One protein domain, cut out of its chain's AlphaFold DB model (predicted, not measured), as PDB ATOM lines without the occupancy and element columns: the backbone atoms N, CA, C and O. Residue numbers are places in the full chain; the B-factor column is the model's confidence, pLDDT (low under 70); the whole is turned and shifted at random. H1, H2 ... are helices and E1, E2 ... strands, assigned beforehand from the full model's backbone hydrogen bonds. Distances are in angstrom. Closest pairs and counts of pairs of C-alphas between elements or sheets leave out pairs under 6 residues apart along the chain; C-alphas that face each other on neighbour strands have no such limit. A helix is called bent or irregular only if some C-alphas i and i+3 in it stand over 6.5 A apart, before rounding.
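AT A GLANCE: This is residues 21 to 195 of the 689 residues of the protein "Copper homeostasis protein cutC homolog" of Pseudallescheria apiosperma (UniProt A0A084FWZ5). Two layers run along the longest axis: the first four helices, H1 to H4, make one, and in the other H6 spans from a small twisted sheet, E2 E3 E4, to the hairpin E5 E6. H1 packs beside H6, and the loops 124 to 134 and 149 to 166 lie away from the four helices. The printed part has 175 residues with six named helices and six named strands, in the order H1 H2 H3 H4 E1 H5 E2 E3 E4 H6 E5 E6; the class is mixed. The larger sheet is an antiparallel meander, each strand the neighbour of the one before. The whole is compact, with a radius of gyration of the C-alphas of 16.2 A and spans of 47 by 35 by 28 A.

IN THESE COORDINATES: Find C-alpha 21 at (26.271, 43.448, -6.403); from there H1 runs 27.3 A to residue 40, with a kink of 43 degrees near residue 34. H1 is irregular, C-alphas 34 and 37 being 7.3 A apart, and so is H2, residues 51 to 62, with C-alphas 58 and 61 8.4 A apart. Next come H3, residues 65 to 69, H4, 75 to 82, E1, 90 to 92, and H5, 106 to 109. E2, residues 118 to 123, is 13.5 A long; E3 is 135 to 139 and E4 144 to 148. H6, 167 to 179, runs 18.7 A from (35.081, 35.634, -5.407). E5 is 183 to 186; E6, 191 to 194, ends at (38.787, 33.607, 15.835).

HOW THE PARTS SIT: H1 touches H4 with residues 21 to 24 alone, closest at C-alphas 24 and 82, 5.6 A. H1 touches H6 at C-alphas 23 and 168, 5.1 A, the same way at a shallow tilt of 33 degrees, only just short of steep. H2 touches H4 with residues 51 to 53 alone, closest at C-alphas 52 and 81, 5.0 A. H3 is close to H2 but not clearly touching, at C-alphas 68 and 60, 6.5 A. E1 pairs with no named strand. Look at N 119 and O 138, 2.9 A, in the hairpin E2 and E3, at N 137 and O 146, 2.8 A, in E3 and E4, and at N 193 and O 184, 2.8 A, in E5 and E6. H5 and H6 only graze the larger sheet, H6 with residues 167 to 170. Every O i to N i+4 pair is within hydrogen-bond range in H3 and H4, against 13 of 16 in H1, 6 of 8 in H2 and 8 of 9 in H6; H5 is too short for one.

THE WHOLE: The C-alphas of Glu 65 and Ile 188, the two farthest apart, are 50.6 A apart. The printed part has no cut. The links E1 to H5, E2 to E3 and E4 to H6 are long. The pLDDT is under 70 at residues 104 to 116, 125 to 133 and 149 to 163.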
ATOM      1  N   GLU A  21      27.116  43.072  -7.539       92.44
ATOM      2  CA  GLU A  21      26.271  43.448  -6.403       92.44
ATOM      3  C   GLU A  21      26.323  42.437  -5.264       92.44
ATOM      4  O   GLU A  21      26.336  42.844  -4.101       92.44
ATOM      5  N   LYS A  22      26.299  41.133  -5.571       89.88
ATOM      6  CA  LYS A  22      26.348  40.090  -4.537       89.88
ATOM      7  C   LYS A  22      27.689  40.140  -3.805       89.88
ATOM      8  O   LYS A  22      27.703  40.282  -2.581       89.88
ATOM      9  N   CYS A  23      28.799  40.152  -4.544       92.25
ATOM     10  CA  CYS A  23      30.141  40.288  -3.976       92.25
ATOM     11  C   CYS A  23      30.280  41.568  -3.140       92.25
ATOM     12  O   CYS A  23      30.761  41.523  -2.006       92.25
ATOM     13  N   ALA A  24      29.805  42.710  -3.649       95.19
ATOM     14  CA  ALA A  24      29.892  43.976  -2.927       95.19
ATOM     15  C   ALA A  24      29.059  43.974  -1.639       95.19
ATOM     16  O   ALA A  24      29.520  44.463  -0.610       95.19
ATOM     17  N   LYS A  25      27.861  43.374  -1.651       94.19
ATOM     18  CA  LYS A  25      27.045  43.199  -0.439       94.19
ATOM     19  C   LYS A  25      27.773  42.373   0.617       94.19
ATOM     20  O   LYS A  25      27.793  42.785   1.775       94.19
ATOM     21  N   LEU A  26      28.383  41.251   0.231       93.31
ATOM     22  CA  LEU A  26      29.140  40.399   1.150       93.31
ATOM     23  C   LEU A  26      30.345  41.143   1.741       93.31
ATOM     24  O   LEU A  26      30.525  41.155   2.959       93.31
ATOM     25  N   HIS A  27      31.127  41.825   0.901       94.75
ATOM     26  CA  HIS A  27      32.261  42.633   1.352       94.75
ATOM     27  C   HIS A  27      31.828  43.752   2.314       94.75
ATOM     28  O   HIS A  27      32.370  43.876   3.411       94.75
ATOM     29  N   ASN A  28      30.818  44.540   1.942       94.88
ATOM     30  CA  ASN A  28      30.340  45.657   2.762       94.88
ATOM     31  C   ASN A  28      29.755  45.165   4.090       94.88
ATOM     32  O   ASN A  28      29.901  45.820   5.123       94.88
ATOM     33  N   ARG A  29      29.129  43.981   4.093       94.88
ATOM     34  CA  ARG A  29      28.655  43.340   5.319       94.88
ATOM     35  C   ARG A  29      29.814  42.933   6.228       94.88
ATOM     36  O   ARG A  29      29.751  43.216   7.422       94.88
ATOM     37  N   LEU A  30      30.867  42.333   5.674       93.56
ATOM     38  CA  LEU A  30      32.093  42.010   6.408       93.56
ATOM     39  C   LEU A  30      32.738  43.255   7.025       93.56
ATOM     40  O   LEU A  30      33.063  43.239   8.210       93.56
ATOM     41  N   LEU A  31      32.871  44.338   6.252       93.38
ATOM     42  CA  LEU A  31      33.417  45.605   6.744       93.38
ATOM     43  C   LEU A  31      32.551  46.195   7.863       93.38
ATOM     44  O   LEU A  31      33.066  46.673   8.872       93.38
ATOM     45  N   SER A  32      31.227  46.139   7.715       92.00
ATOM     46  CA  SER A  32      30.299  46.612   8.744       92.00
ATOM     47  C   SER A  32      30.452  45.836  10.053       92.00
ATOM     48  O   SER A  32      30.470  46.457  11.112       92.00
ATOM     49  N   LEU A  33      30.577  44.507   9.996       92.88
ATOM     50  CA  LEU A  33      30.773  43.667  11.181       92.88
ATOM     51  C   LEU A  33      32.139  43.919  11.827       92.88
ATOM     52  O   LEU A  33      32.239  44.051  13.047       92.88
ATOM     53  N   SER A  34      33.187  44.057  11.014       90.75
ATOM     54  CA  SER A  34      34.540  44.272  11.519       90.75
ATOM     55  C   SER A  34      34.732  45.643  12.162       90.75
ATOM     56  O   SER A  34      35.520  45.754  13.097       90.75
ATOM     57  N   THR A  35      33.996  46.665  11.725       90.50
ATOM     58  CA  THR A  35      34.095  48.049  12.227       90.50
ATOM     59  C   THR A  35      33.018  48.426  13.243       90.50
ATOM     60  O   THR A  35      33.086  49.504  13.831       90.50
ATOM     61  N   GLN A  36      32.054  47.539  13.514       89.38
ATOM     62  CA  GLN A  36      30.943  47.800  14.434       89.38
ATOM     63  C   GLN A  36      31.412  48.269  15.823       89.38
ATOM     64  O   GLN A  36      30.834  49.184  16.403       89.38
ATOM     65  N   HIS A  37      32.509  47.699  16.324       87.81
ATOM     66  CA  HIS A  37      33.089  48.051  17.619       87.81
ATOM     67  C   HIS A  37      33.560  49.514  17.720       87.81
ATOM     68  O   HIS A  37      33.572  50.064  18.819       87.81
ATOM     69  N   LEU A  38      33.937  50.149  16.603       87.00
ATOM     70  CA  LEU A  38      34.303  51.568  16.571       87.00
ATOM     71  C   LEU A  38      33.060  52.426  16.820       87.00
ATOM     72  O   LEU A  38      33.070  53.306  17.674       87.00
ATOM     73  N   VAL A  39      31.958  52.089  16.147       84.44
ATOM     74  CA  VAL A  39      30.669  52.772  16.303       84.44
ATOM     75  C   VAL A  39      30.121  52.590  17.718       84.44
ATOM     76  O   VAL A  39      29.741  53.569  18.359       84.44
ATOM     77  N   ASP A  40      30.130  51.357  18.231       84.69
ATOM     78  CA  ASP A  40      29.642  51.036  19.577       84.69
ATOM     79  C   ASP A  40      30.506  51.682  20.677       84.69
ATOM     80  O   ASP A  40      30.000  52.056  21.737       84.69
ATOM     81  N   GLY A  41      31.806  51.861  20.415       81.31
ATOM     82  CA  GLY A  41      32.739  52.592  21.275       81.31
ATOM     83  C   GLY A  41      32.606  54.118  21.206       81.31
ATOM     84  O   GLY A  41      33.252  54.813  21.988       81.31
ATOM     85  N   GLY A  42      31.769  54.648  20.306       83.31
ATOM     86  CA  GLY A  42      31.602  56.085  20.075       83.31
ATOM     87  C   GLY A  42      32.721  56.732  19.252       83.31
ATOM     88  O   GLY A  42      32.781  57.961  19.182       83.31
ATOM     89  N   GLU A  43      33.590  55.934  18.628       83.88
ATOM     90  CA  GLU A  43      34.648  56.399  17.731       83.88
ATOM     91  C   GLU A  43      34.077  56.664  16.322       83.88
ATOM     92  O   GLU A  43      33.297  55.860  15.798       83.88
ATOM     93  N   PRO A  44      34.434  57.785  15.671       83.75
ATOM     94  CA  PRO A  44      33.979  58.070  14.316       83.75
ATOM     95  C   PRO A  44      34.635  57.122  13.303       83.75
ATOM     96  O   PRO A  44      35.849  56.922  13.317       83.75
ATOM     97  N   LEU A  45      33.834  56.573  12.383       83.88
ATOM     98  CA  LEU A  45      34.361  55.797  11.259       83.88
ATOM     99  C   LEU A  45      35.150  56.702  10.300       83.88
ATOM    100  O   LEU A  45      34.715  57.832  10.055       83.88
ATOM    101  N   PRO A  46      36.244  56.207   9.697       85.75
ATOM    102  CA  PRO A  46      36.934  56.941   8.648       85.75
ATOM    103  C   PRO A  46      36.045  57.193   7.423       85.75
ATOM    104  O   PRO A  46      35.072  56.467   7.149       85.75
ATOM    105  N   ASP A  47      36.419  58.225   6.668       88.31
ATOM    106  CA  ASP A  47      35.754  58.587   5.423       88.31
ATOM    107  C   ASP A  47      35.859  57.459   4.394       88.31
ATOM    108  O   ASP A  47      36.877  56.774   4.266       88.31
ATOM    109  N   ARG A  48      34.775  57.273   3.637       89.06
ATOM    110  CA  ARG A  48      34.731  56.280   2.568       89.06
ATOM    111  C   ARG A  48      35.616  56.730   1.407       89.06
ATOM    112  O   ARG A  48      35.474  57.848   0.916       89.06
ATOM    113  N   VAL A  49      36.438  55.813   0.911       89.75
ATOM    114  CA  VAL A  49      37.228  55.981  -0.313       89.75
ATOM    115  C   VAL A  49      36.591  55.171  -1.447       89.75
ATOM    116  O   VAL A  49      36.116  54.057  -1.223       89.75
ATOM    117  N   ASN A  50      36.552  55.737  -2.659       90.06
ATOM    118  CA  ASN A  50      36.146  55.005  -3.860       90.06
ATOM    119  C   ASN A  50      37.334  54.176  -4.372       90.06
ATOM    120  O   ASN A  50      38.344  54.736  -4.802       90.06
ATOM    121  N   VAL A  51      37.209  52.849  -4.298       93.12
ATOM    122  CA  VAL A  51      38.278  51.913  -4.673       93.12
ATOM    123  C   VAL A  51      38.535  51.937  -6.178       93.12
ATOM    124  O   VAL A  51      39.693  51.962  -6.585       93.12
ATOM    125  N   LEU A  52      37.478  51.992  -6.999       93.25
ATOM    126  CA  LEU A  52      37.603  52.057  -8.457       93.25
ATOM    127  C   LEU A  52      38.335  53.327  -8.905       93.25
ATOM    128  O   LEU A  52      39.269  53.243  -9.697       93.25
ATOM    129  N   ASP A  53      37.949  54.491  -8.371       91.25
ATOM    130  CA  ASP A  53      38.582  55.765  -8.744       91.25
ATOM    131  C   ASP A  53      40.076  55.763  -8.398       91.25
ATOM    132  O   ASP A  53      40.891  56.277  -9.162       91.25
ATOM    133  N   HIS A  54      40.441  55.182  -7.251       90.44
ATOM    134  CA  HIS A  54      41.838  55.059  -6.846       90.44
ATOM    135  C   HIS A  54      42.611  54.102  -7.757       90.44
ATOM    136  O   HIS A  54      43.713  54.426  -8.193       90.44
ATOM    137  N   PHE A  55      42.024  52.942  -8.065       89.75
ATOM    138  CA  PHE A  55      42.631  51.943  -8.938       89.75
ATOM    139  C   PHE A  55      42.919  52.513 -10.332       89.75
ATOM    140  O   PHE A  55      44.056  52.450 -10.796       89.75
ATOM    141  N   LEU A  56      41.924  53.152 -10.960       88.75
ATOM    142  CA  LEU A  56      42.072  53.744 -12.291       88.75
ATOM    143  C   LEU A  56      43.079  54.899 -12.305       88.75
ATOM    144  O   LEU A  56      43.836  55.023 -13.256       88.75
ATOM    145  N   GLN A  57      43.162  55.720 -11.252       88.25
ATOM    146  CA  GLN A  57      44.194  56.766 -11.173       88.25
ATOM    147  C   GLN A  57      45.622  56.202 -11.191       88.25
ATOM    148  O   GLN A  57      46.526  56.876 -11.679       88.25
ATOM    149  N   GLY A  58      45.825  55.000 -10.643       82.81
ATOM    150  CA  GLY A  58      47.131  54.343 -10.582       82.81
ATOM    151  C   GLY A  58      47.490  53.499 -11.807       82.81
ATOM    152  O   GLY A  58      48.668  53.222 -11.986       82.81
ATOM    153  N   THR A  59      46.504  53.106 -12.623       83.19
ATOM    154  CA  THR A  59      46.660  52.110 -13.710       83.19
ATOM    155  C   THR A  59      46.041  52.534 -15.041       83.19
ATOM    156  O   THR A  59      45.944  51.725 -15.954       83.19
ATOM    157  N   ALA A  60      45.586  53.784 -15.186       81.62
ATOM    158  CA  ALA A  60      44.851  54.229 -16.379       81.62
ATOM    159  C   ALA A  60      45.569  53.921 -17.705       81.62
ATOM    160  O   ALA A  60      44.899  53.640 -18.694       81.62
ATOM    161  N   ASP A  61      46.903  53.968 -17.718       83.56
ATOM    162  CA  ASP A  61      47.717  53.729 -18.916       83.56
ATOM    163  C   ASP A  61      47.809  52.233 -19.302       83.56
ATOM    164  O   ASP A  61      48.156  51.925 -20.442       83.56
ATOM    165  N   ASP A  62      47.452  51.318 -18.392       81.88
ATOM    166  CA  ASP A  62      47.515  49.859 -18.584       81.88
ATOM    167  C   ASP A  62      46.227  49.283 -19.208       81.88
ATOM    168  O   ASP A  62      46.181  48.118 -19.606       81.88
ATOM    169  N   TRP A  63      45.168  50.096 -19.316       83.75
ATOM    170  CA  TRP A  63      43.839  49.679 -19.770       83.75
ATOM    171  C   TRP A  63      43.410  50.374 -21.065       83.75
ATOM    172  O   TRP A  63      43.845  51.470 -21.408       83.75
ATOM    173  N   THR A  64      42.501  49.734 -21.807       85.19
ATOM    174  CA  THR A  64      41.951  50.317 -23.042       85.19
ATOM    175  C   THR A  64      41.124  51.577 -22.763       85.19
ATOM    176  O   THR A  64      40.467  51.684 -21.725       85.19
ATOM    177  N   GLU A  65      41.083  52.512 -23.723       85.88
ATOM    178  CA  GLU A  65      40.262  53.731 -23.608       85.88
ATOM    179  C   GLU A  65      38.782  53.415 -23.327       85.88
ATOM    180  O   GLU A  65      38.133  54.154 -22.589       85.88
ATOM    181  N   ASP A  66      38.245  52.318 -23.868       85.69
ATOM    182  CA  ASP A  66      36.857  51.905 -23.632       85.69
ATOM    183  C   ASP A  66      36.619  51.517 -22.162       85.69
ATOM    184  O   ASP A  66      35.640  51.971 -21.564       85.69
ATOM    185  N   VAL A  67      37.545  50.764 -21.550       83.62
ATOM    186  CA  VAL A  67      37.493  50.394 -20.122       83.62
ATOM    187  C   VAL A  67      37.647  51.623 -19.230       83.62
ATOM    188  O   VAL A  67      36.890  51.782 -18.276       83.62
ATOM    189  N   VAL A  68      38.581  52.527 -19.540       86.69
ATOM    190  CA  VAL A  68      38.810  53.745 -18.741       86.69
ATOM    191  C   VAL A  68      37.606  54.691 -18.801       86.69
ATOM    192  O   VAL A  68      37.246  55.303 -17.793       86.69
ATOM    193  N   ASN A  69      36.958  54.808 -19.963       89.12
ATOM    194  CA  ASN A  69      35.810  55.697 -20.147       89.12
ATOM    195  C   ASN A  69      34.492  55.099 -19.632       89.12
ATOM    196  O   ASN A  69      33.637  55.848 -19.157       89.12
ATOM    197  N   ASN A  70      34.316  53.775 -19.711       91.50
ATOM    198  CA  ASN A  70      33.090  53.082 -19.305       91.50
ATOM    199  C   ASN A  70      33.375  51.876 -18.384       91.50
ATOM    200  O   ASN A  70      32.907  50.767 -18.655       91.50
ATOM    201  N   PRO A  71      34.075  52.059 -17.247       89.69
ATOM    202  CA  PRO A  71      34.513  50.939 -16.409       89.69
ATOM    203  C   PRO A  71      33.335  50.143 -15.835       89.69
ATOM    204  O   PRO A  71      33.441  48.950 -15.586       89.69
ATOM    205  N   LEU A  72      32.175  50.778 -15.659       93.06
ATOM    206  CA  LEU A  72      30.988  50.143 -15.082       93.06
ATOM    207  C   LEU A  72      30.286  49.145 -16.020       93.06
ATOM    208  O   LEU A  72      29.386  48.444 -15.559       93.06
ATOM    209  N   GLU A  73      30.669  49.066 -17.299       90.25
ATOM    210  CA  GLU A  73      30.180  48.021 -18.216       90.25
ATOM    211  C   GLU A  73      30.802  46.645 -17.922       90.25
ATOM    212  O   GLU A  73      30.266  45.620 -18.343       90.25
ATOM    213  N   TYR A  74      31.889  46.615 -17.147       90.12
ATOM    214  CA  TYR A  74      32.631  45.414 -16.787       90.12
ATOM    215  C   TYR A  74      32.366  45.045 -15.324       90.12
ATOM    216  O   TYR A  74      32.581  45.844 -14.411       90.12
ATOM    217  N   GLU A  75      31.920  43.813 -15.075       91.25
ATOM    218  CA  GLU A  75      31.473  43.376 -13.744       91.25
ATOM    219  C   GLU A  75      32.573  43.459 -12.666       91.25
ATOM    220  O   GLU A  75      32.284  43.839 -11.530       91.25
ATOM    221  N   GLY A  76      33.841  43.191 -13.001       90.69
ATOM    222  CA  GLY A  76      34.961  43.304 -12.056       90.69
ATOM    223  C   GLY A  76      35.175  44.739 -11.554       90.69
ATOM    224  O   GLY A  76      35.272  44.985 -10.351       90.69
ATOM    225  N   PHE A  77      35.153  45.714 -12.461       92.88
ATOM    226  CA  PHE A  77      35.276  47.137 -12.131       92.88
ATOM    227  C   PHE A  77      34.019  47.689 -11.461       92.88
ATOM    228  O   PHE A  77      34.100  48.464 -10.503       92.88
ATOM    229  N   ARG A  78      32.838  47.247 -11.910       93.75
ATOM    230  CA  ARG A  78      31.568  47.540 -11.245       93.75
ATOM    231  C   ARG A  78      31.607  47.082  -9.791       93.75
ATOM    232  O   ARG A  78      31.227  47.855  -8.914       93.75
ATOM    233  N   PHE A  79      32.134  45.895  -9.503       94.62
ATOM    234  CA  PHE A  79      32.342  45.429  -8.133       94.62
ATOM    235  C   PHE A  79      33.239  46.383  -7.324       94.62
ATOM    236  O   PHE A  79      32.834  46.806  -6.239       94.62
ATOM    237  N   LEU A  80      34.391  46.803  -7.867       94.44
ATOM    238  CA  LEU A  80      35.284  47.770  -7.204       94.44
ATOM    239  C   LEU A  80      34.596  49.116  -6.912       94.44
ATOM    240  O   LEU A  80      34.894  49.756  -5.905       94.44
ATOM    241  N   SER A  81      33.642  49.540  -7.745       95.06
ATOM    242  CA  SER A  81      32.857  50.763  -7.501       95.06
ATOM    243  C   SER A  81      31.845  50.621  -6.355       95.06
ATOM    244  O   SER A  81      31.470  51.603  -5.707       95.06
ATOM    245  N   LEU A  82      31.376  49.395  -6.102       95.69
ATOM    246  CA  LEU A  82      30.296  49.108  -5.161       95.69
ATOM    247  C   LEU A  82      30.799  48.802  -3.745       95.69
ATOM    248  O   LEU A  82      30.043  48.985  -2.783       95.69
ATOM    249  N   ILE A  83      32.049  48.364  -3.597       94.69
ATOM    250  CA  ILE A  83      32.633  48.113  -2.279       94.69
ATOM    251  C   ILE A  83      32.912  49.411  -1.511       94.69
ATOM    252  O   ILE A  83      33.190  50.480  -2.064       94.69
ATOM    253  N   GLU A  84      32.781  49.329  -0.195       92.38
ATOM    254  CA  GLU A  84      33.185  50.362   0.741       92.38
ATOM    255  C   GLU A  84      34.619  50.110   1.189       92.38
ATOM    256  O   GLU A  84      34.993  48.989   1.503       92.38
ATOM    257  N   HIS A  85      35.414  51.169   1.279       91.88
ATOM    258  CA  HIS A  85      36.739  51.111   1.874       91.88
ATOM    259  C   HIS A  85      36.863  52.242   2.888       91.88
ATOM    260  O   HIS A  85      36.650  53.408   2.544       91.88
ATOM    261  N   ARG A  86      37.213  51.901   4.130       88.69
ATOM    262  CA  ARG A  86      37.363  52.855   5.245       88.69
ATOM    263  C   ARG A  86      38.758  52.825   5.871       88.69
ATOM    264  O   ARG A  86      39.013  53.485   6.865       88.69
ATOM    265  N   GLY A  87      39.705  52.170   5.216       83.62
ATOM    266  CA  GLY A  87      41.068  52.047   5.691       83.62
ATOM    267  C   GLY A  87      41.582  50.639   5.444       83.62
ATOM    268  O   GLY A  87      41.037  49.869   4.658       83.62
ATOM    269  N   GLU A  88      42.660  50.304   6.139       77.69
ATOM    270  CA  GLU A  88      43.297  48.995   6.026       77.69
ATOM    271  C   GLU A  88      42.781  48.016   7.090       77.69
ATOM    272  O   GLU A  88      43.562  47.268   7.695       77.69
ATOM    273  N   GLU A  89      41.480  48.043   7.383       84.00
ATOM    274  CA  GLU A  89      40.902  47.224   8.442       84.00
ATOM    275  C   GLU A  89      41.046  45.733   8.149       84.00
ATOM    276  O   GLU A  89      41.002  45.266   7.009       84.00
ATOM    277  N   ARG A  90      41.173  44.941   9.214       87.69
ATOM    278  CA  ARG A  90      40.966  43.498   9.107       87.69
ATOM    279  C   ARG A  90      39.464  43.242   8.988       87.69
ATOM    280  O   ARG A  90      38.696  43.780   9.773       87.69
ATOM    281  N   LEU A  91      39.052  42.435   8.014       89.50
ATOM    282  CA  LEU A  91      37.663  41.984   7.851       89.50
ATOM    283  C   LEU A  91      37.415  40.724   8.687       89.50
ATOM    284  O   LEU A  91      36.389  40.583   9.345       89.50
ATOM    285  N   THR A  92      38.403  39.830   8.707       86.38
ATOM    286  CA  THR A  92      38.517  38.703   9.639       86.38
ATOM    287  C   THR A  92      39.995  38.528  10.025       86.38
ATOM    288  O   THR A  92      40.860  39.230   9.491       86.38
ATOM    289  N   PRO A  93      40.360  37.588  10.914       77.31
ATOM    290  CA  PRO A  93      41.766  37.320  11.219       77.31
ATOM    291  C   PRO A  93      42.603  36.895  10.003       77.31
ATOM    292  O   PRO A  93      43.810  37.130  10.004       77.31
ATOM    293  N   GLY A  94      41.968  36.317   8.975       75.19
ATOM    294  CA  GLY A  94      42.608  35.833   7.745       75.19
ATOM    295  C   GLY A  94      42.319  36.657   6.484       75.19
ATOM    296  O   GLY A  94      42.821  36.306   5.426       75.19
ATOM    297  N   LEU A  95      41.529  37.733   6.569       83.62
ATOM    298  CA  LEU A  95      41.188  38.579   5.420       83.62
ATOM    299  C   LEU A  95      41.251  40.054   5.805       83.62
ATOM    300  O   LEU A  95      40.638  40.470   6.791       83.62
ATOM    301  N   ARG A  96      41.971  40.857   5.023       85.81
ATOM    302  CA  ARG A  96      42.043  42.313   5.184       85.81
ATOM    303  C   ARG A  96      41.220  43.008   4.106       85.81
ATOM    304  O   ARG A  96      41.038  42.450   3.033       85.81
ATOM    305  N   SER A  97      40.749  44.217   4.398       88.56
ATOM    306  CA  SER A  97      40.246  45.163   3.402       88.56
ATOM    307  C   SER A  97      41.307  45.408   2.309       88.56
ATOM    308  O   SER A  97      42.505  45.266   2.603       88.56
ATOM    309  N   PRO A  98      40.915  45.744   1.066       89.94
ATOM    310  CA  PRO A  98      41.863  46.001  -0.008       89.94
ATOM    311  C   PRO A  98      42.908  47.048   0.370       89.94
ATOM    312  O   PRO A  98      42.582  48.078   0.948       89.94
ATOM    313  N   ARG A  99      44.173  46.794   0.030       85.44
ATOM    314  CA  ARG A  99      45.255  47.776   0.179       85.44
ATOM    315  C   ARG A  99      45.372  48.557  -1.113       85.44
ATOM    316  O   ARG A  99      45.873  48.028  -2.099       85.44
ATOM    317  N   LEU A 100      44.890  49.797  -1.101       86.56
ATOM    318  CA  LEU A 100      44.797  50.613  -2.311       86.56
ATOM    319  C   LEU A 100      46.152  50.812  -3.010       86.56
ATOM    320  O   LEU A 100      46.213  50.800  -4.234       86.56
ATOM    321  N   ASP A 101      47.235  50.892  -2.236       80.12
ATOM    322  CA  ASP A 101      48.616  50.996  -2.716       80.12
ATOM    323  C   ASP A 101      49.175  49.701  -3.336       80.12
ATOM    324  O   ASP A 101      50.201  49.744  -4.009       80.12
ATOM    325  N   LEU A 102      48.521  48.555  -3.117       77.38
ATOM    326  CA  LEU A 102      48.955  47.240  -3.603       77.38
ATOM    327  C   LEU A 102      48.045  46.649  -4.685       77.38
ATOM    328  O   LEU A 102      48.403  45.625  -5.262       77.38
ATOM    329  N   LEU A 103      46.892  47.266  -4.971       77.12
ATOM    330  CA  LEU A 103      45.897  46.709  -5.897       77.12
ATOM    331  C   LEU A 103      46.483  46.400  -7.282       77.12
ATOM    332  O   LEU A 103      46.180  45.356  -7.848       77.12
ATOM    333  N   ALA A 104      47.341  47.286  -7.788       68.94
ATOM    334  CA  ALA A 104      47.965  47.195  -9.108       68.94
ATOM    335  C   ALA A 104      49.361  46.547  -9.103       68.94
ATOM    336  O   ALA A 104      50.022  46.459 -10.130       68.94
ATOM    337  N   ALA A 105      49.863  46.145  -7.936       60.66
ATOM    338  CA  ALA A 105      51.277  45.852  -7.741       60.66
ATOM    339  C   ALA A 105      51.591  44.354  -7.958       60.66
ATOM    340  O   ALA A 105      52.105  43.681  -7.061       60.66
ATOM    341  N   THR A 106      51.274  43.814  -9.142       60.47
ATOM    342  CA  THR A 106      51.532  42.402  -9.505       60.47
ATOM    343  C   THR A 106      53.010  42.092  -9.746       60.47
ATOM    344  O   THR A 106      53.423  40.945  -9.567       60.47
ATOM    345  N   GLU A 107      53.834  43.105 -10.031       57.50
ATOM    346  CA  GLU A 107      55.294  42.983 -10.182       57.50
ATOM    347  C   GLU A 107      55.959  42.300  -8.970       57.50
ATOM    348  O   GLU A 107      56.874  41.488  -9.111       57.50
ATOM    349  N   TRP A 108      55.459  42.566  -7.757       55.19
ATOM    350  CA  TRP A 108      55.981  41.997  -6.505       55.19
ATOM    351  C   TRP A 108      55.731  40.496  -6.367       55.19
ATOM    352  O   TRP A 108      56.363  39.825  -5.549       55.19
ATOM    353  N   LEU A 109      54.794  39.969  -7.151       57.31
ATOM    354  CA  LEU A 109      54.492  38.551  -7.224       57.31
ATOM    355  C   LEU A 109      55.351  37.854  -8.288       57.31
ATOM    356  O   LEU A 109      55.370  36.635  -8.311       57.31
ATOM    357  N   GLY A 110      56.111  38.558  -9.134       55.28
ATOM    358  CA  GLY A 110      56.850  37.917 -10.230       55.28
ATOM    359  C   GLY A 110      55.923  37.286 -11.276       55.28
ATOM    360  O   GLY A 110      56.246  36.240 -11.837       55.28
ATOM    361  N   LEU A 111      54.748  37.892 -11.457       58.81
ATOM    362  CA  LEU A 111      53.844  37.646 -12.574       58.81
ATOM    363  C   LEU A 111      54.399  38.366 -13.808       58.81
ATOM    364  O   LEU A 111      54.930  39.466 -13.666       58.81
ATOM    365  N   ASP A 112      54.312  37.744 -14.986       52.56
ATOM    366  CA  ASP A 112      54.685  38.410 -16.239       52.56
ATOM    367  C   ASP A 112      53.795  39.655 -16.429       52.56
ATOM    368  O   ASP A 112      52.588  39.590 -16.201       52.56
ATOM    369  N   GLU A 113      54.380  40.777 -16.865       51.38
ATOM    370  CA  GLU A 113      53.707  42.071 -17.126       51.38
ATOM    371  C   GLU A 113      52.584  41.992 -18.195       51.38
ATOM    372  O   GLU A 113      51.997  43.005 -18.562       51.38
ATOM    373  N   GLU A 114      52.283  40.802 -18.729       53.62
ATOM    374  CA  GLU A 114      51.382  40.586 -19.866       53.62
ATOM    375  C   GLU A 114      49.894  40.399 -19.490       53.62
ATOM    376  O   GLU A 114      49.066  40.343 -20.399       53.62
ATOM    377  N   ASP A 115      49.526  40.333 -18.200       66.81
ATOM    378  CA  ASP A 115      48.123  40.204 -17.754       66.81
ATOM    379  C   ASP A 115      47.699  41.344 -16.795       66.81
ATOM    380  O   ASP A 115      47.778  41.194 -15.568       66.81
ATOM    381  N   PRO A 116      47.252  42.501 -17.327       66.31
ATOM    382  CA  PRO A 116      46.825  43.653 -16.526       66.31
ATOM    383  C   PRO A 116      45.514  43.404 -15.760       66.31
ATOM    384  O   PRO A 116      45.127  44.218 -14.920       66.31
ATOM    385  N   GLU A 117      44.815  42.296 -16.029       79.50
ATOM    386  CA  GLU A 117      43.510  42.010 -15.434       79.50
ATOM    387  C   GLU A 117      43.611  41.367 -14.046       79.50
ATOM    388  O   GLU A 117      42.620  41.304 -13.317       79.50
ATOM    389  N   LEU A 118      44.795  40.910 -13.639       82.38
ATOM    390  CA  LEU A 118      45.010  40.269 -12.348       82.38
ATOM    391  C   LEU A 118      45.393  41.294 -11.268       82.38
ATOM    392  O   LEU A 118      46.378  42.009 -11.400       82.38
ATOM    393  N   ILE A 119      44.654  41.330 -10.156       85.12
ATOM    394  CA  ILE A 119      44.898  42.266  -9.043       85.12
ATOM    395  C   ILE A 119      45.052  41.549  -7.697       85.12
ATOM    396  O   ILE A 119      44.405  40.528  -7.443       85.12
ATOM    397  N   LEU A 120      45.855  42.110  -6.784       83.88
ATOM    398  CA  LEU A 120      45.884  41.681  -5.379       83.88
ATOM    399  C   LEU A 120      44.761  42.386  -4.609       83.88
ATOM    400  O   LEU A 120      44.945  43.461  -4.042       83.88
ATOM    401  N   LEU A 121      43.580  41.769  -4.592       89.12
ATOM    402  CA  LEU A 121      42.375  42.380  -4.037       89.12
ATOM    403  C   LEU A 121      42.359  42.391  -2.503       89.12
ATOM    404  O   LEU A 121      42.037  43.418  -1.911       89.12
ATOM    405  N   TYR A 122      42.703  41.278  -1.845       88.44
ATOM    406  CA  TYR A 122      42.719  41.195  -0.376       88.44
ATOM    407  C   TYR A 122      44.068  40.689   0.134       88.44
ATOM    408  O   TYR A 122      44.302  39.481   0.135       88.44
ATOM    409  N   PRO A 123      44.967  41.568   0.592       82.00
ATOM    410  CA  PRO A 123      46.300  41.159   1.015       82.00
ATOM    411  C   PRO A 123      46.270  40.329   2.301       82.00
ATOM    412  O   PRO A 123      45.448  40.548   3.199       82.00
ATOM    413  N   ASP A 124      47.215  39.397   2.401       75.25
ATOM    414  CA  ASP A 124      47.394  38.515   3.550       75.25
ATOM    415  C   ASP A 124      47.682  39.345   4.821       75.25
ATOM    416  O   ASP A 124      48.658  40.105   4.875       75.25
ATOM    417  N   PRO A 125      46.860  39.219   5.878       67.12
ATOM    418  CA  PRO A 125      47.052  39.967   7.113       67.12
ATOM    419  C   PRO A 125      48.258  39.515   7.957       67.12
ATOM    420  O   PRO A 125      48.565  40.225   8.925       67.12
ATOM    421  N   ILE A 126      48.896  38.374   7.649       60.53
ATOM    422  CA  ILE A 126      49.945  37.723   8.458       60.53
ATOM    423  C   ILE A 126      51.366  38.151   8.046       60.53
ATOM    424  O   ILE A 126      52.242  38.197   8.905       60.53
ATOM    425  N   GLY A 127      51.596  38.566   6.796       54.69
ATOM    426  CA  GLY A 127      52.746  39.403   6.411       54.69
ATOM    427  C   GLY A 127      54.154  38.876   6.734       54.69
ATOM    428  O   GLY A 127      55.046  39.675   7.022       54.69
ATOM    429  N   TRP A 128      54.402  37.567   6.690       46.59
ATOM    430  CA  TRP A 128      55.764  37.039   6.834       46.59
ATOM    431  C   TRP A 128      56.447  36.945   5.471       46.59
ATOM    432  O   TRP A 128      56.464  35.883   4.873       46.59
ATOM    433  N   HIS A 129      56.941  38.078   4.966       47.44
ATOM    434  CA  HIS A 129      58.196  38.229   4.208       47.44
ATOM    435  C   HIS A 129      58.268  39.650   3.612       47.44
ATOM    436  O   HIS A 129      57.364  40.055   2.881       47.44
ATOM    437  N   PRO A 130      59.332  40.429   3.883       46.81
ATOM    438  CA  PRO A 130      59.526  41.725   3.242       46.81
ATOM    439  C   PRO A 130      59.901  41.506   1.768       46.81
ATOM    440  O   PRO A 130      61.054  41.211   1.468       46.81
ATOM    441  N   GLY A 131      58.923  41.603   0.860       54.91
ATOM    442  CA  GLY A 131      59.169  41.653  -0.588       54.91
ATOM    443  C   GLY A 131      58.207  40.878  -1.493       54.91
ATOM    444  O   GLY A 131      58.236  41.127  -2.687       54.91
ATOM    445  N   VAL A 132      57.358  39.980  -0.972       58.94
ATOM    446  CA  VAL A 132      56.357  39.252  -1.787       58.94
ATOM    447  C   VAL A 132      55.023  39.219  -1.031       58.94
ATOM    448  O   VAL A 132      54.856  38.378  -0.138       58.94
ATOM    449  N   PRO A 133      54.090  40.148  -1.306       62.38
ATOM    450  CA  PRO A 133      52.802  40.188  -0.626       62.38
ATOM    451  C   PRO A 133      51.954  38.974  -1.036       62.38
ATOM    452  O   PRO A 133      51.780  38.717  -2.217       62.38
ATOM    453  N   GLY A 134      51.446  38.202  -0.072       71.38
ATOM    454  CA  GLY A 134      50.421  37.177  -0.320       71.38
ATOM    455  C   GLY A 134      49.008  37.757  -0.220       71.38
ATOM    456  O   GLY A 134      48.840  38.913   0.170       71.38
ATOM    457  N   GLY A 135      47.983  36.957  -0.505       78.31
ATOM    458  CA  GLY A 135      46.576  37.319  -0.329       78.31
ATOM    459  C   GLY A 135      45.650  36.709  -1.378       78.31
ATOM    460  O   GLY A 135      45.992  35.736  -2.042       78.31
ATOM    461  N   VAL A 136      44.456  37.280  -1.515       84.81
ATOM    462  CA  VAL A 136      43.483  36.922  -2.548       84.81
ATOM    463  C   VAL A 136      43.800  37.685  -3.823       84.81
ATOM    464  O   VAL A 136      43.659  38.909  -3.864       84.81
ATOM    465  N   LEU A 137      44.196  36.944  -4.850       83.06
ATOM    466  CA  LEU A 137      44.291  37.433  -6.217       83.06
ATOM    467  C   LEU A 137      42.918  37.336  -6.872       83.06
ATOM    468  O   LEU A 137      42.210  36.351  -6.666       83.06
ATOM    469  N   PHE A 138      42.550  38.343  -7.652       88.06
ATOM    470  CA  PHE A 138      41.293  38.396  -8.388       88.06
ATOM    471  C   PHE A 138      41.576  38.774  -9.837       88.06
ATOM    472  O   PHE A 138      42.220  39.791 -10.081       88.06
ATOM    473  N   ASN A 139      41.120  37.955 -10.780       86.62
ATOM    474  CA  ASN A 139      41.187  38.271 -12.201       86.62
ATOM    475  C   ASN A 139      39.903  39.024 -12.600       86.62
ATOM    476  O   ASN A 139      38.797  38.512 -12.416       86.62
ATOM    477  N   LEU A 140      40.056  40.252 -13.096       86.56
ATOM    478  CA  LEU A 140      38.974  41.170 -13.453       86.56
ATOM    479  C   LEU A 140      38.220  40.758 -14.727       86.56
ATOM    480  O   LEU A 140      37.051  41.128 -14.850       86.56
ATOM    481  N   GLY A 141      38.846  40.005 -15.638       82.50
ATOM    482  CA  GLY A 141      38.217  39.504 -16.862       82.50
ATOM    483  C   GLY A 141      37.487  38.180 -16.659       82.50
ATOM    484  O   GLY A 141      36.309  38.059 -16.992       82.50
ATOM    485  N   GLU A 142      38.150  37.206 -16.036       82.50
ATOM    486  CA  GLU A 142      37.592  35.874 -15.764       82.50
ATOM    487  C   GLU A 142      36.705  35.834 -14.507       82.50
ATOM    488  O   GLU A 142      36.000  34.853 -14.264       82.50
ATOM    489  N   LEU A 143      36.716  36.899 -13.695       86.38
ATOM    490  CA  LEU A 143      35.883  37.080 -12.496       86.38
ATOM    491  C   LEU A 143      36.052  35.967 -11.449       86.38
ATOM    492  O   LEU A 143      35.135  35.628 -10.689       86.38
ATOM    493  N   ARG A 144      37.265  35.419 -11.377       83.44
ATOM    494  CA  ARG A 144      37.664  34.339 -10.469       83.44
ATOM    495  C   ARG A 144      38.795  34.773  -9.557       83.44
ATOM    496  O   ARG A 144      39.569  35.672  -9.881       83.44
ATOM    497  N   ALA A 145      38.896  34.120  -8.404       84.00
ATOM    498  CA  ALA A 145      39.870  34.470  -7.385       84.00
ATOM    499  C   ALA A 145      40.613  33.247  -6.846       84.00
ATOM    500  O   ALA A 145      40.046  32.166  -6.715       84.00
ATOM    501  N   CYS A 146      41.873  33.432  -6.462       76.62
ATOM    502  CA  CYS A 146      42.643  32.418  -5.748       76.62
ATOM    503  C   CYS A 146      43.371  33.007  -4.543       76.62
ATOM    504  O   CYS A 146      43.606  34.209  -4.454       76.62
ATOM    505  N   PHE A 147      43.743  32.142  -3.600       75.56
ATOM    506  CA  PHE A 147      44.638  32.515  -2.513       75.56
ATOM    507  C   PHE A 147      46.084  32.227  -2.909       75.56
ATOM    508  O   PHE A 147      46.428  31.081  -3.204       75.56
ATOM    509  N   CYS A 148      46.945  33.234  -2.823       70.31
ATOM    510  CA  CYS A 148      48.389  33.084  -2.911       70.31
ATOM    511  C   CYS A 148      49.002  33.294  -1.517       70.31
ATOM    512  O   CYS A 148      49.019  34.425  -1.027       70.31
ATOM    513  N   PRO A 149      49.527  32.251  -0.852       62.31
ATOM    514  CA  PRO A 149      50.191  32.421   0.436       62.31
ATOM    515  C   PRO A 149      51.426  33.325   0.324       62.31
ATOM    516  O   PRO A 149      52.176  33.249  -0.658       62.31
ATOM    517  N   ALA A 150      51.674  34.141   1.350       61.03
ATOM    518  CA  ALA A 150      52.869  34.979   1.405       61.03
ATOM    519  C   ALA A 150      54.156  34.134   1.288       61.03
ATOM    520  O   ALA A 150      54.267  33.051   1.864       61.03
ATOM    521  N   GLY A 151      55.132  34.622   0.516       56.28
ATOM    522  CA  GLY A 151      56.444  33.983   0.361       56.28
ATOM    523  C   GLY A 151      56.518  32.748  -0.551       56.28
ATOM    524  O   GLY A 151      57.625  32.272  -0.796       56.28
ATOM    525  N   LEU A 152      55.404  32.223  -1.084       53.69
ATOM    526  CA  LEU A 152      55.448  31.086  -2.024       53.69
ATOM    527  C   LEU A 152      55.572  31.472  -3.494       53.69
ATOM    528  O   LEU A 152      55.978  30.615  -4.282       53.69
ATOM    529  N   GLY A 153      55.282  32.727  -3.843       51.06
ATOM    530  CA  GLY A 153      55.223  33.189  -5.226       51.06
ATOM    531  C   GLY A 153      54.164  32.439  -6.061       51.06
ATOM    532  O   GLY A 153      53.791  31.298  -5.774       51.06
ATOM    533  N   PRO A 154      53.680  33.040  -7.145       48.16
ATOM    534  CA  PRO A 154      52.646  32.468  -7.987       48.16
ATOM    535  C   PRO A 154      53.185  31.342  -8.892       48.16
ATOM    536  O   PRO A 154      52.424  30.499  -9.347       48.16
ATOM    537  N   ALA A 155      54.511  31.195  -9.031       46.28
ATOM    538  CA  ALA A 155      55.153  30.043  -9.685       46.28
ATOM    539  C   ALA A 155      54.800  28.676  -9.049       46.28
ATOM    540  O   ALA A 155      55.116  27.624  -9.608       46.28
ATOM    541  N   ARG A 156      54.188  28.669  -7.855       44.28
ATOM    542  CA  ARG A 156      53.748  27.465  -7.134       44.28
ATOM    543  C   ARG A 156      52.229  27.298  -7.059       44.28
ATOM    544  O   ARG A 156      51.792  26.266  -6.538       44.28
ATOM    545  N   THR A 157      51.455  28.269  -7.538       49.19
ATOM    546  CA  THR A 157      50.003  28.161  -7.727       49.19
ATOM    547  C   THR A 157      49.718  27.719  -9.158       49.19
ATOM    548  O   THR A 157      50.360  28.175 -10.097       49.19
ATOM    549  N   SER A 158      48.768  26.802  -9.331       50.03
ATOM    550  CA  SER A 158      48.235  26.484 -10.654       50.03
ATOM    551  C   SER A 158      47.572  27.742 -11.225       50.03
ATOM    552  O   SER A 158      46.607  28.238 -10.641       50.03
ATOM    553  N   PHE A 159      48.076  28.256 -12.347       58.41
ATOM    554  CA  PHE A 159      47.402  29.305 -13.125       58.41
ATOM    555  C   PHE A 159      46.269  28.757 -13.993       58.41
ATOM    556  O   PHE A 159      45.795  29.435 -14.897       58.41
ATOM    557  N   ASP A 160      45.827  27.527 -13.738       65.06
ATOM    558  CA  ASP A 160      44.596  27.034 -14.328       65.06
ATOM    559  C   ASP A 160      43.411  27.796 -13.714       65.06
ATOM    560  O   ASP A 160      42.889  27.435 -12.654       65.06
ATOM    561  N   LEU A 161      43.038  28.904 -14.363       64.25
ATOM    562  CA  LEU A 161      41.947  29.792 -13.961       64.25
ATOM    563  C   LEU A 161      40.621  29.029 -13.842       64.25
ATOM    564  O   LEU A 161      39.784  29.391 -13.016       64.25
ATOM    565  N   GLU A 162      40.442  27.912 -14.561       64.94
ATOM    566  CA  GLU A 162      39.254  27.058 -14.438       64.94
ATOM    567  C   GLU A 162      39.113  26.424 -13.043       64.94
ATOM    568  O   GLU A 162      38.001  26.076 -12.633       64.94
ATOM    569  N   GLN A 163      40.201  26.337 -12.272       66.00
ATOM    570  CA  GLN A 163      40.218  25.798 -10.909       66.00
ATOM    571  C   GLN A 163      40.008  26.868  -9.826       66.00
ATOM    572  O   GLN A 163      39.877  26.535  -8.645       66.00
ATOM    573  N   TRP A 164      39.995  28.154 -10.192       76.56
ATOM    574  CA  TRP A 164      39.850  29.251  -9.235       76.56
ATOM    575  C   TRP A 164      38.374  29.433  -8.853       76.56
ATOM    576  O   TRP A 164      37.533  29.544  -9.754       76.56
ATOM    577  N   PRO A 165      38.027  29.461  -7.550       75.12
ATOM    578  CA  PRO A 165      36.650  29.668  -7.125       75.12
ATOM    579  C   PRO A 165      36.145  31.086  -7.453       75.12
ATOM    580  O   PRO A 165      36.934  32.032  -7.575       75.12
ATOM    581  N   PRO A 166      34.817  31.274  -7.533       81.31
ATOM    582  CA  PRO A 166      34.219  32.602  -7.595       81.31
ATOM    583  C   PRO A 166      34.577  33.429  -6.356       81.31
ATOM    584  O   PRO A 166      34.577  32.917  -5.233       81.31
ATOM    585  N   LEU A 167      34.799  34.734  -6.531       86.12
ATOM    586  CA  LEU A 167      35.081  35.634  -5.407       86.12
ATOM    587  C   LEU A 167      33.946  35.652  -4.364       86.12
ATOM    588  O   LEU A 167      34.198  35.760  -3.163       86.12
ATOM    589  N   GLU A 168      32.702  35.499  -4.819       85.69
ATOM    590  CA  GLU A 168      31.516  35.423  -3.962       85.69
ATOM    591  C   GLU A 168      31.659  34.339  -2.884       85.69
ATOM    592  O   GLU A 168      31.387  34.592  -1.711       85.69
ATOM    593  N   PHE A 169      32.177  33.164  -3.257       80.12
ATOM    594  CA  PHE A 169      32.401  32.053  -2.334       80.12
ATOM    595  C   PHE A 169      33.362  32.423  -1.208       80.12
ATOM    596  O   PHE A 169      33.112  32.114  -0.042       80.12
ATOM    597  N   ILE A 170      34.456  33.101  -1.561       82.00
ATOM    598  CA  ILE A 170      35.490  33.525  -0.618       82.00
ATOM    599  C   ILE A 170      34.869  34.461   0.416       82.00
ATOM    600  O   ILE A 170      34.957  34.217   1.619       82.00
ATOM    601  N   LEU A 171      34.185  35.509  -0.047       87.56
ATOM    602  CA  LEU A 171      33.562  36.498   0.829       87.56
ATOM    603  C   LEU A 171      32.467  35.881   1.705       87.56
ATOM    604  O   LEU A 171      32.423  36.145   2.906       87.56
ATOM    605  N   TRP A 172      31.633  35.013   1.133       85.38
ATOM    606  CA  TRP A 172      30.591  34.302   1.868       85.38
ATOM    607  C   TRP A 172      31.169  33.426   2.984       85.38
ATOM    608  O   TRP A 172      30.701  33.486   4.120       85.38
ATOM    609  N   LYS A 173      32.250  32.679   2.719       79.44
ATOM    610  CA  LYS A 173      32.922  31.871   3.750       79.44
ATOM    611  C   LYS A 173      33.433  32.714   4.910       79.44
ATOM    612  O   LYS A 173      33.295  32.310   6.062       79.44
ATOM    613  N   HIS A 174      34.000  33.883   4.625       85.00
ATOM    614  CA  HIS A 174      34.435  34.809   5.667       85.00
ATOM    615  C   HIS A 174      33.255  35.393   6.455       85.00
ATOM    616  O   HIS A 174      33.378  35.594   7.664       85.00
ATOM    617  N   LEU A 175      32.119  35.640   5.800       87.19
ATOM    618  CA  LEU A 175      30.914  36.146   6.454       87.19
ATOM    619  C   LEU A 175      30.302  35.105   7.395       87.19
ATOM    620  O   LEU A 175      29.992  35.430   8.540       87.19
ATOM    621  N   ALA A 176      30.245  33.843   6.967       81.44
ATOM    622  CA  ALA A 176      29.758  32.737   7.785       81.44
ATOM    623  C   ALA A 176      30.521  32.615   9.117       81.44
ATOM    624  O   ALA A 176      29.935  32.256  10.137       81.44
ATOM    625  N   LEU A 177      31.816  32.964   9.160       81.50
ATOM    626  CA  LEU A 177      32.572  32.986  10.418       81.50
ATOM    627  C   LEU A 177      31.988  33.982  11.425       81.50
ATOM    628  O   LEU A 177      31.921  33.681  12.611       81.50
ATOM    629  N   TRP A 178      31.572  35.162  10.973       86.81
ATOM    630  CA  TRP A 178      30.932  36.144  11.845       86.81
ATOM    631  C   TRP A 178      29.540  35.695  12.275       86.81
ATOM    632  O   TRP A 178      29.210  35.773  13.454       86.81
ATOM    633  N   GLU A 179      28.734  35.203  11.335       85.88
ATOM    634  CA  GLU A 179      27.339  34.817  11.590       85.88
ATOM    635  C   GLU A 179      27.232  33.626  12.545       85.88
ATOM    636  O   GLU A 179      26.359  33.591  13.408       85.88
ATOM    637  N   THR A 180      28.179  32.693  12.459       79.31
ATOM    638  CA  THR A 180      28.289  31.565  13.393       79.31
ATOM    639  C   THR A 180      28.911  31.954  14.739       79.31
ATOM    640  O   THR A 180      28.895  31.166  15.679       79.31
ATOM    641  N   GLY A 181      29.477  33.158  14.868       82.38
ATOM    642  CA  GLY A 181      30.195  33.596  16.067       82.38
ATOM    643  C   GLY A 181      31.626  33.057  16.183       82.38
ATOM    644  O   GLY A 181      32.323  33.366  17.153       82.38
ATOM    645  N   LYS A 182      32.111  32.310  15.179       81.56
ATOM    646  CA  LYS A 182      33.524  31.911  15.064       81.56
ATOM    647  C   LYS A 182      34.465  33.093  14.873       81.56
ATOM    648  O   LYS A 182      35.651  32.984  15.141       81.56
ATOM    649  N   CYS A 183      33.975  34.226  14.404       86.12
ATOM    650  CA  CYS A 183      34.724  35.463  14.296       86.12
ATOM    651  C   CYS A 183      33.983  36.537  15.080       86.12
ATOM    652  O   CYS A 183      32.800  36.768  14.854       86.12
ATOM    653  N   HIS A 184      34.677  37.186  16.009       88.25
ATOM    654  CA  HIS A 184      34.109  38.285  16.775       88.25
ATOM    655  C   HIS A 184      35.183  39.300  17.157       88.25
ATOM    656  O   HIS A 184      36.380  39.008  17.178       88.25
ATOM    657  N   TRP A 185      34.758  40.514  17.489       90.12
ATOM    658  CA  TRP A 185      35.640  41.501  18.094       90.12
ATOM    659  C   TRP A 185      35.897  41.159  19.565       90.12
ATOM    660  O   TRP A 185      34.956  41.115  20.355       90.12
ATOM    661  N   ASN A 186      37.160  40.953  19.947       87.81
ATOM    662  CA  ASN A 186      37.543  40.807  21.347       87.81
ATOM    663  C   ASN A 186      37.908  42.188  21.930       87.81
ATOM    664  O   ASN A 186      38.981  42.712  21.610       87.81
ATOM    665  N   PRO A 187      37.079  42.767  22.822       85.50
ATOM    666  CA  PRO A 187      37.337  44.085  23.399       85.50
ATOM    667  C   PRO A 187      38.522  44.100  24.371       85.50
ATOM    668  O   PRO A 187      39.077  45.164  24.621       85.50
ATOM    669  N   ILE A 188      38.918  42.945  24.916       85.50
ATOM    670  CA  ILE A 188      40.053  42.835  25.842       85.50
ATOM    671  C   ILE A 188      41.367  42.952  25.070       85.50
ATOM    672  O   ILE A 188      42.257  43.701  25.463       85.50
ATOM    673  N   ASP A 189      41.469  42.231  23.953       82.00
ATOM    674  CA  ASP A 189      42.672  42.215  23.118       82.00
ATOM    675  C   ASP A 189      42.706  43.365  22.098       82.00
ATOM    676  O   ASP A 189      43.729  43.575  21.448       82.00
ATOM    677  N   GLY A 190      41.584  44.069  21.907       85.81
ATOM    678  CA  GLY A 190      41.453  45.129  20.909       85.81
ATOM    679  C   GLY A 190      41.671  44.629  19.478       85.81
ATOM    680  O   GLY A 190      42.296  45.314  18.670       85.81
ATOM    681  N   ARG A 191      41.222  43.406  19.169       86.50
ATOM    682  CA  ARG A 191      41.384  42.792  17.843       86.50
ATOM    683  C   ARG A 191      40.231  41.860  17.507       86.50
ATOM    684  O   ARG A 191      39.559  41.326  18.386       86.50
ATOM    685  N   ILE A 192      40.060  41.612  16.212       85.69
ATOM    686  CA  ILE A 192      39.183  40.549  15.725       85.69
ATOM    687  C   ILE A 192      39.836  39.207  16.060       85.69
ATOM    688  O   ILE A 192      40.995  38.968  15.710       85.69
ATOM    689  N   THR A 193      39.077  38.352  16.730       81.38
ATOM    690  CA  THR A 193      39.510  37.053  17.230       81.38
ATOM    691  C   THR A 193      38.703  35.950  16.570       81.38
ATOM    692  O   THR A 193      37.515  36.100  16.283       81.38
ATOM    693  N   TYR A 194      39.382  34.834  16.328       80.31
ATOM    694  CA  TYR A 194      38.787  33.607  15.835       80.31
ATOM    695  C   TYR A 194      38.537  32.644  17.001       80.31
ATOM    696  O   TYR A 194      39.432  32.433  17.821       80.31
ATOM    697  N   VAL A 195      37.337  32.069  17.063       76.56
ATOM    698  CA  VAL A 195      36.977  30.967  17.951       76.56
ATOM    699  C   VAL A 195      37.153  29.659  17.173       76.56
ATOM    700  O   VAL A 195      36.505  29.481  16.141       76.56
TER     701      VAL A 195